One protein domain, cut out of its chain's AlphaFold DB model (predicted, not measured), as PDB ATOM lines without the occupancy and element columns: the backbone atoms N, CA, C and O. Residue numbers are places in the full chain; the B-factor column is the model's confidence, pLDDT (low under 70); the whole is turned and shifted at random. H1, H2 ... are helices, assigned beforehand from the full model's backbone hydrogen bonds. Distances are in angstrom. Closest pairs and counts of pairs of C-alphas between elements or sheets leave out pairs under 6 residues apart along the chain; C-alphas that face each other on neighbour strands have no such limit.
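AT A GLANCE: This is residues 142 to 190 of the 191 residues of the protein "C2H2-type domain-containing protein" of Tuber aestivum (summer truffle) (UniProt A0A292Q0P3). Two helices, H2 and the slightly shorter H1, pack on each other at a steep slant with a tight turn joining them, and a long looped stretch with no named element, residues 142 to 159, folds over one side of the pair. The printed part has 49 residues, with two named helices, H1 then H2, and no named strand; the class is all helix. It is compact, with a radius of gyration of the C-alphas of 9.8 A and spans of 28 by 21 by 17 A.

IN THESE COORDINATES: H2, residues 175 to 188, is 20.0 A long and ends at C-alpha 188 at (138.165, 114.708, 189.164). H1, residues 160 to 171, is 15.7 A long and begins at C-alpha 160 at (129.345, 121.213, 179.512).

HOW THE PARTS SIT: H2 and H1 touch; their closest C-alphas, those of Ala 178 and Lys 164, are 5.6 A apart. They run opposite ways at a steep tilt of 48 degrees. In H1 and H2 every O i to N i+4 pair is within hydrogen-bond range.

THE WHOLE: The two C-alphas farthest apart, those of Gly 172 and Lys 190, are 28.8 A apart. The printed part has no cut. The link from H1 to H2 is tight. The mean pLDDT of the printed part is 88.5, and residue 190 is under 70.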
ATOM      1  N   LYS A 142     125.814 116.296 185.349       75.81
ATOM      2  CA  LYS A 142     127.117 115.815 184.851       75.81
ATOM      3  C   LYS A 142     127.941 116.960 184.251       75.81
ATOM      4  O   LYS A 142     128.477 116.833 183.156       75.81
ATOM      5  N   GLY A 143     127.992 118.107 184.914       84.81
ATOM      6  CA  GLY A 143     128.764 119.253 184.440       84.81
ATOM      7  C   GLY A 143     129.535 119.944 185.560       84.81
ATOM      8  O   GLY A 143     129.251 119.704 186.743       84.81
ATOM      9  N   PRO A 144     130.502 120.802 185.189       88.50
ATOM     10  CA  PRO A 144     131.267 121.593 186.145       88.50
ATOM     11  C   PRO A 144     130.370 122.599 186.881       88.50
ATOM     12  O   PRO A 144     129.218 122.837 186.507       88.50
ATOM     13  N   ILE A 145     130.905 123.170 187.957       89.75
ATOM     14  CA  ILE A 145     130.319 124.305 188.684       89.75
ATOM     15  C   ILE A 145     131.081 125.553 188.250       89.75
ATOM     16  O   ILE A 145     132.294 125.483 188.053       89.75
ATOM     17  N   CYS A 146     130.394 126.687 188.120       91.25
ATOM     18  CA  CYS A 146     131.089 127.959 187.964       91.25
ATOM     19  C   CYS A 146     131.689 128.383 189.309       91.25
ATOM     20  O   CYS A 146     130.954 128.574 190.276       91.25
ATOM     21  N   GLN A 147     133.017 128.497 189.365       86.69
ATOM     22  CA  GLN A 147     133.756 128.883 190.574       86.69
ATOM     23  C   GLN A 147     134.062 130.388 190.626       86.69
ATOM     24  O   GLN A 147     134.760 130.845 191.526       86.69
ATOM     25  N   GLU A 148     133.544 131.169 189.673       88.00
ATOM     26  CA  GLU A 148     133.804 132.606 189.622       88.00
ATOM     27  C   GLU A 148     133.143 133.324 190.807       88.00
ATOM     28  O   GLU A 148     131.961 133.089 191.107       88.00
ATOM     29  N   PRO A 149     133.873 134.228 191.477       86.38
ATOM     30  CA  PRO A 149     133.353 134.947 192.629       86.38
ATOM     31  C   PRO A 149     132.151 135.814 192.233       86.38
ATOM     32  O   PRO A 149     132.157 136.507 191.218       86.38
ATOM     33  N   GLY A 150     131.087 135.767 193.042       81.94
ATOM     34  CA  GLY A 150     129.851 136.521 192.792       81.94
ATOM     35  C   GLY A 150     128.937 135.919 191.717       81.94
ATOM     36  O   GLY A 150     127.891 136.495 191.408       81.94
ATOM     37  N   CYS A 151     129.279 134.752 191.163       88.44
ATOM     38  CA  CYS A 151     128.431 134.074 190.197       88.44
ATOM     39  C   CYS A 151     127.167 133.496 190.855       88.44
ATOM     40  O   CYS A 151     127.228 132.669 191.764       88.44
ATOM     41  N   LYS A 152     125.991 133.890 190.350       81.00
ATOM     42  CA  LYS A 152     124.694 133.385 190.837       81.00
ATOM     43  C   LYS A 152     124.460 131.911 190.481       81.00
ATOM     44  O   LYS A 152     123.646 131.247 191.120       81.00
ATOM     45  N   SER A 153     125.167 131.372 189.486       78.94
ATOM     46  CA  SER A 153     125.097 129.959 189.095       78.94
ATOM     47  C   SER A 153     126.145 129.110 189.812       78.94
ATOM     48  O   SER A 153     126.957 128.434 189.186       78.94
ATOM     49  N   ALA A 154     126.049 129.074 191.142       71.81
ATOM     50  CA  ALA A 154     126.810 128.156 191.998       71.81
ATOM     51  C   ALA A 154     126.319 126.691 191.911       71.81
ATOM     52  O   ALA A 154     126.846 125.799 192.574       71.81
ATOM     53  N   SER A 155     125.284 126.417 191.108       80.38
ATOM     54  CA  SER A 155     124.767 125.063 190.900       80.38
ATOM     55  C   SER A 155     125.502 124.345 189.765       80.38
ATOM     56  O   SER A 155     125.909 124.966 188.783       80.38
ATOM     57  N   ARG A 156     125.635 123.013 189.870       85.50
ATOM     58  CA  ARG A 156     126.191 122.193 188.781       85.50
ATOM     59  C   ARG A 156     125.373 122.366 187.508       85.50
ATOM     60  O   ARG A 156     124.140 122.228 187.513       85.50
ATOM     61  N   PHE A 157     126.083 122.605 186.412       87.50
ATOM     62  CA  PHE A 157     125.491 122.605 185.087       87.50
ATOM     63  C   PHE A 157     125.104 121.175 184.702       87.50
ATOM     64  O   PHE A 157     125.777 120.205 185.042       87.50
ATOM     65  N   THR A 158     123.990 121.022 183.988       84.12
ATOM     66  CA  THR A 158     123.571 119.716 183.453       84.12
ATOM     67  C   THR A 158     124.402 119.296 182.247       84.12
ATOM     68  O   THR A 158     124.469 118.111 181.934       84.12
ATOM     69  N   ARG A 159     125.021 120.265 181.560       84.62
ATOM     70  CA  ARG A 159     125.783 120.084 180.325       84.62
ATOM     71  C   ARG A 159     127.020 120.971 180.317       84.62
ATOM     72  O   ARG A 159     126.951 122.122 180.744       84.62
ATOM     73  N   VAL A 160     128.102 120.457 179.735       90.25
ATOM     74  CA  VAL A 160     129.345 121.213 179.512       90.25
ATOM     75  C   VAL A 160     129.148 122.380 178.543       90.25
ATOM     76  O   VAL A 160     129.689 123.450 178.780       90.25
ATOM     77  N   ASP A 161     128.314 122.226 177.511       90.06
ATOM     78  CA  ASP A 161     128.053 123.300 176.538       90.06
ATOM     79  C   ASP A 161     127.381 124.505 177.201       90.06
ATOM     80  O   ASP A 161     127.766 125.647 176.967       90.06
ATOM     81  N   ASN A 162     126.414 124.241 178.088       90.75
ATOM     82  CA  ASN A 162     125.732 125.288 178.844       90.75
ATOM     83  C   ASN A 162     126.712 126.028 179.761       90.75
ATOM     84  O   ASN A 162     126.605 127.243 179.901       90.75
ATOM     85  N   PHE A 163     127.669 125.308 180.357       92.56
ATOM     86  CA  PHE A 163     128.737 125.923 181.136       92.56
ATOM     87  C   PHE A 163     129.643 126.797 180.263       92.56
ATOM     88  O   PHE A 163     129.880 127.935 180.640       92.56
ATOM     89  N   LYS A 164     130.089 126.332 179.085       94.19
ATOM     90  CA  LYS A 164     130.933 127.142 178.184       94.19
ATOM     91  C   LYS A 164     130.260 128.457 177.816       94.19
ATOM     92  O   LYS A 164     130.854 129.516 177.979       94.19
ATOM     93  N   THR A 165     129.009 128.389 177.364       93.94
ATOM     94  CA  THR A 165     128.242 129.586 177.003       93.94
ATOM     95  C   THR A 165     128.072 130.515 178.201       93.94
ATOM     96  O   THR A 165     128.218 131.723 178.064       93.94
ATOM     97  N   HIS A 166     127.807 129.967 179.390       93.69
ATOM     98  CA  HIS A 166     127.743 130.750 180.620       93.69
ATOM     99  C   HIS A 166     129.082 131.429 180.950       93.69
ATOM    100  O   HIS A 166     129.103 132.621 181.239       93.69
ATOM    101  N   TYR A 167     130.188 130.693 180.885       93.94
ATOM    102  CA  TYR A 167     131.510 131.174 181.268       93.94
ATOM    103  C   TYR A 167     131.974 132.320 180.365       93.94
ATOM    104  O   TYR A 167     132.439 133.351 180.847       93.94
ATOM    105  N   VAL A 168     131.728 132.191 179.061       94.19
ATOM    106  CA  VAL A 168     132.035 133.240 178.084       94.19
ATOM    107  C   VAL A 168     131.103 134.441 178.246       94.19
ATOM    108  O   VAL A 168     131.566 135.567 178.382       94.19
ATOM    109  N   ASN A 169     129.785 134.225 178.285       94.50
ATOM    110  CA  ASN A 169     128.832 135.336 178.201       94.50
ATOM    111  C   ASN A 169     128.651 136.096 179.521       94.50
ATOM    112  O   ASN A 169     128.329 137.279 179.496       94.50
ATOM    113  N   ILE A 170     128.796 135.424 180.667       93.25
ATOM    114  CA  ILE A 170     128.576 136.034 181.989       93.25
ATOM    115  C   ILE A 170     129.883 136.543 182.596       93.25
ATOM    116  O   ILE A 170     129.870 137.567 183.272       93.25
ATOM    117  N   HIS A 171     131.000 135.853 182.352       92.12
ATOM    118  CA  HIS A 171     132.294 136.195 182.953       92.12
ATOM    119  C   HIS A 171     133.311 136.753 181.954       92.12
ATOM    120  O   HIS A 171     134.416 137.104 182.359       92.12
ATOM    121  N   GLY A 172     132.967 136.843 180.664       93.31
ATOM    122  CA  GLY A 172     133.886 137.332 179.632       93.31
ATOM    123  C   GLY A 172     135.113 136.439 179.442       93.31
ATOM    124  O   GLY A 172     136.125 136.900 178.922       93.31
ATOM    125  N   LYS A 173     135.051 135.182 179.901       94.38
ATOM    126  CA  LYS A 173     136.161 134.230 179.819       94.38
ATOM    127  C   LYS A 173     136.288 133.668 178.414       94.38
ATOM    128  O   LYS A 173     135.316 133.595 177.663       94.38
ATOM    129  N   SER A 174     137.484 133.230 178.057       95.81
ATOM    130  CA  SER A 174     137.705 132.542 176.792       95.81
ATOM    131  C   SER A 174     137.116 131.128 176.811       95.81
ATOM    132  O   SER A 174     136.904 130.502 177.856       95.81
ATOM    133  N   ARG A 175     136.857 130.593 175.614       93.31
ATOM    134  CA  ARG A 175     136.419 129.201 175.459       93.31
ATOM    135  C   ARG A 175     137.493 128.217 175.927       93.31
ATOM    136  O   ARG A 175     137.133 127.186 176.484       93.31
ATOM    137  N   ASP A 176     138.765 128.567 175.759       95.25
ATOM    138  CA  ASP A 176     139.902 127.749 176.184       95.25
ATOM    139  C   ASP A 176     140.004 127.665 177.711       95.25
ATOM    140  O   ASP A 176     140.179 126.573 178.253       95.25
ATOM    141  N   GLU A 177     139.789 128.777 178.422       94.44
ATOM    142  CA  GLU A 177     139.675 128.769 179.887       94.44
ATOM    143  C   GLU A 177     138.486 127.913 180.347       94.44
ATOM    144  O   GLU A 177     138.617 127.110 181.272       94.44
ATOM    145  N   ALA A 178     137.333 128.014 179.672       93.56
ATOM    146  CA  ALA A 178     136.191 127.143 179.961       93.56
ATOM    147  C   ALA A 178     136.550 125.658 179.768       93.56
ATOM    148  O   ALA A 178     136.105 124.795 180.529       93.56
ATOM    149  N   ASP A 179     137.340 125.353 178.738       94.12
ATOM    150  CA  ASP A 179     137.785 124.004 178.413       94.12
ATOM    151  C   ASP A 179     138.799 123.442 179.416       94.12
ATOM    152  O   ASP A 179     138.738 122.247 179.711       94.12
ATOM    153  N   GLU A 180     139.670 124.270 179.997       94.62
ATOM    154  CA  GLU A 180     140.529 123.873 181.121       94.62
ATOM    155  C   GLU A 180     139.685 123.442 182.326       94.62
ATOM    156  O   GLU A 180     139.820 122.314 182.801       94.62
ATOM    157  N   VAL A 181     138.713 124.263 182.738       92.38
ATOM    158  CA  VAL A 181     137.815 123.935 183.861       92.38
ATOM    159  C   VAL A 181     137.026 122.649 183.588       92.38
ATOM    160  O   VAL A 181     136.828 121.817 184.476       92.38
ATOM    161  N   ILE A 182     136.579 122.438 182.345       92.50
ATOM    162  CA  ILE A 182     135.896 121.198 181.953       92.50
ATOM    163  C   ILE A 182     136.843 119.995 182.010       92.50
ATOM    164  O   ILE A 182     136.416 118.918 182.434       92.50
ATOM    165  N   ARG A 183     138.096 120.134 181.561       93.06
ATOM    166  CA  ARG A 183     139.096 119.057 181.613       93.06
ATOM    167  C   ARG A 183     139.406 118.669 183.050       93.06
ATOM    168  O   ARG A 183     139.362 117.481 183.365       93.06
ATOM    169  N   GLU A 184     139.638 119.650 183.911       92.25
ATOM    170  CA  GLU A 184     139.885 119.429 185.331       92.25
ATOM    171  C   GLU A 184     138.690 118.733 185.999       92.25
ATOM    172  O   GLU A 184     138.843 117.689 186.635       92.25
ATOM    173  N   TRP A 185     137.473 119.234 185.766       90.81
ATOM    174  CA  TRP A 185     136.255 118.604 186.274       90.81
ATOM    175  C   TRP A 185     136.129 117.141 185.815       90.81
ATOM    176  O   TRP A 185     135.812 116.268 186.624       90.81
ATOM    177  N   LYS A 186     136.415 116.834 184.543       89.19
ATOM    178  CA  LYS A 186     136.399 115.449 184.039       89.19
ATOM    179  C   LYS A 186     137.455 114.574 184.712       89.19
ATOM    180  O   LYS A 186     137.162 113.418 185.001       89.19
ATOM    181  N   ALA A 187     138.648 115.107 184.969       89.38
ATOM    182  CA  ALA A 187     139.718 114.382 185.649       89.38
ATOM    183  C   ALA A 187     139.337 114.023 187.094       89.38
ATOM    184  O   ALA A 187     139.591 112.905 187.532       89.38
ATOM    185  N   GLN A 188     138.652 114.929 187.797       84.69
ATOM    186  CA  GLN A 188     138.165 114.708 189.164       84.69
ATOM    187  C   GLN A 188     136.972 113.735 189.249       84.69
ATOM    188  O   GLN A 188     136.703 113.193 190.315       84.69
ATOM    189  N   ASN A 189     136.238 113.520 188.152       78.50
ATOM    190  CA  ASN A 189     135.077 112.616 188.092       78.50
ATOM    191  C   ASN A 189     135.407 111.266 187.426       78.50
ATOM    192  O   ASN A 189     134.502 110.557 186.980       78.50
ATOM    193  N   LYS A 190     136.695 110.917 187.330       57.09
ATOM    194  CA  LYS A 190     137.148 109.602 186.871       57.09
ATOM    195  C   LYS A 190     136.937 108.579 188.009       57.09
ATOM    196  O   LYS A 190     137.266 108.924 189.142       57.09
TER     197      LYS A 190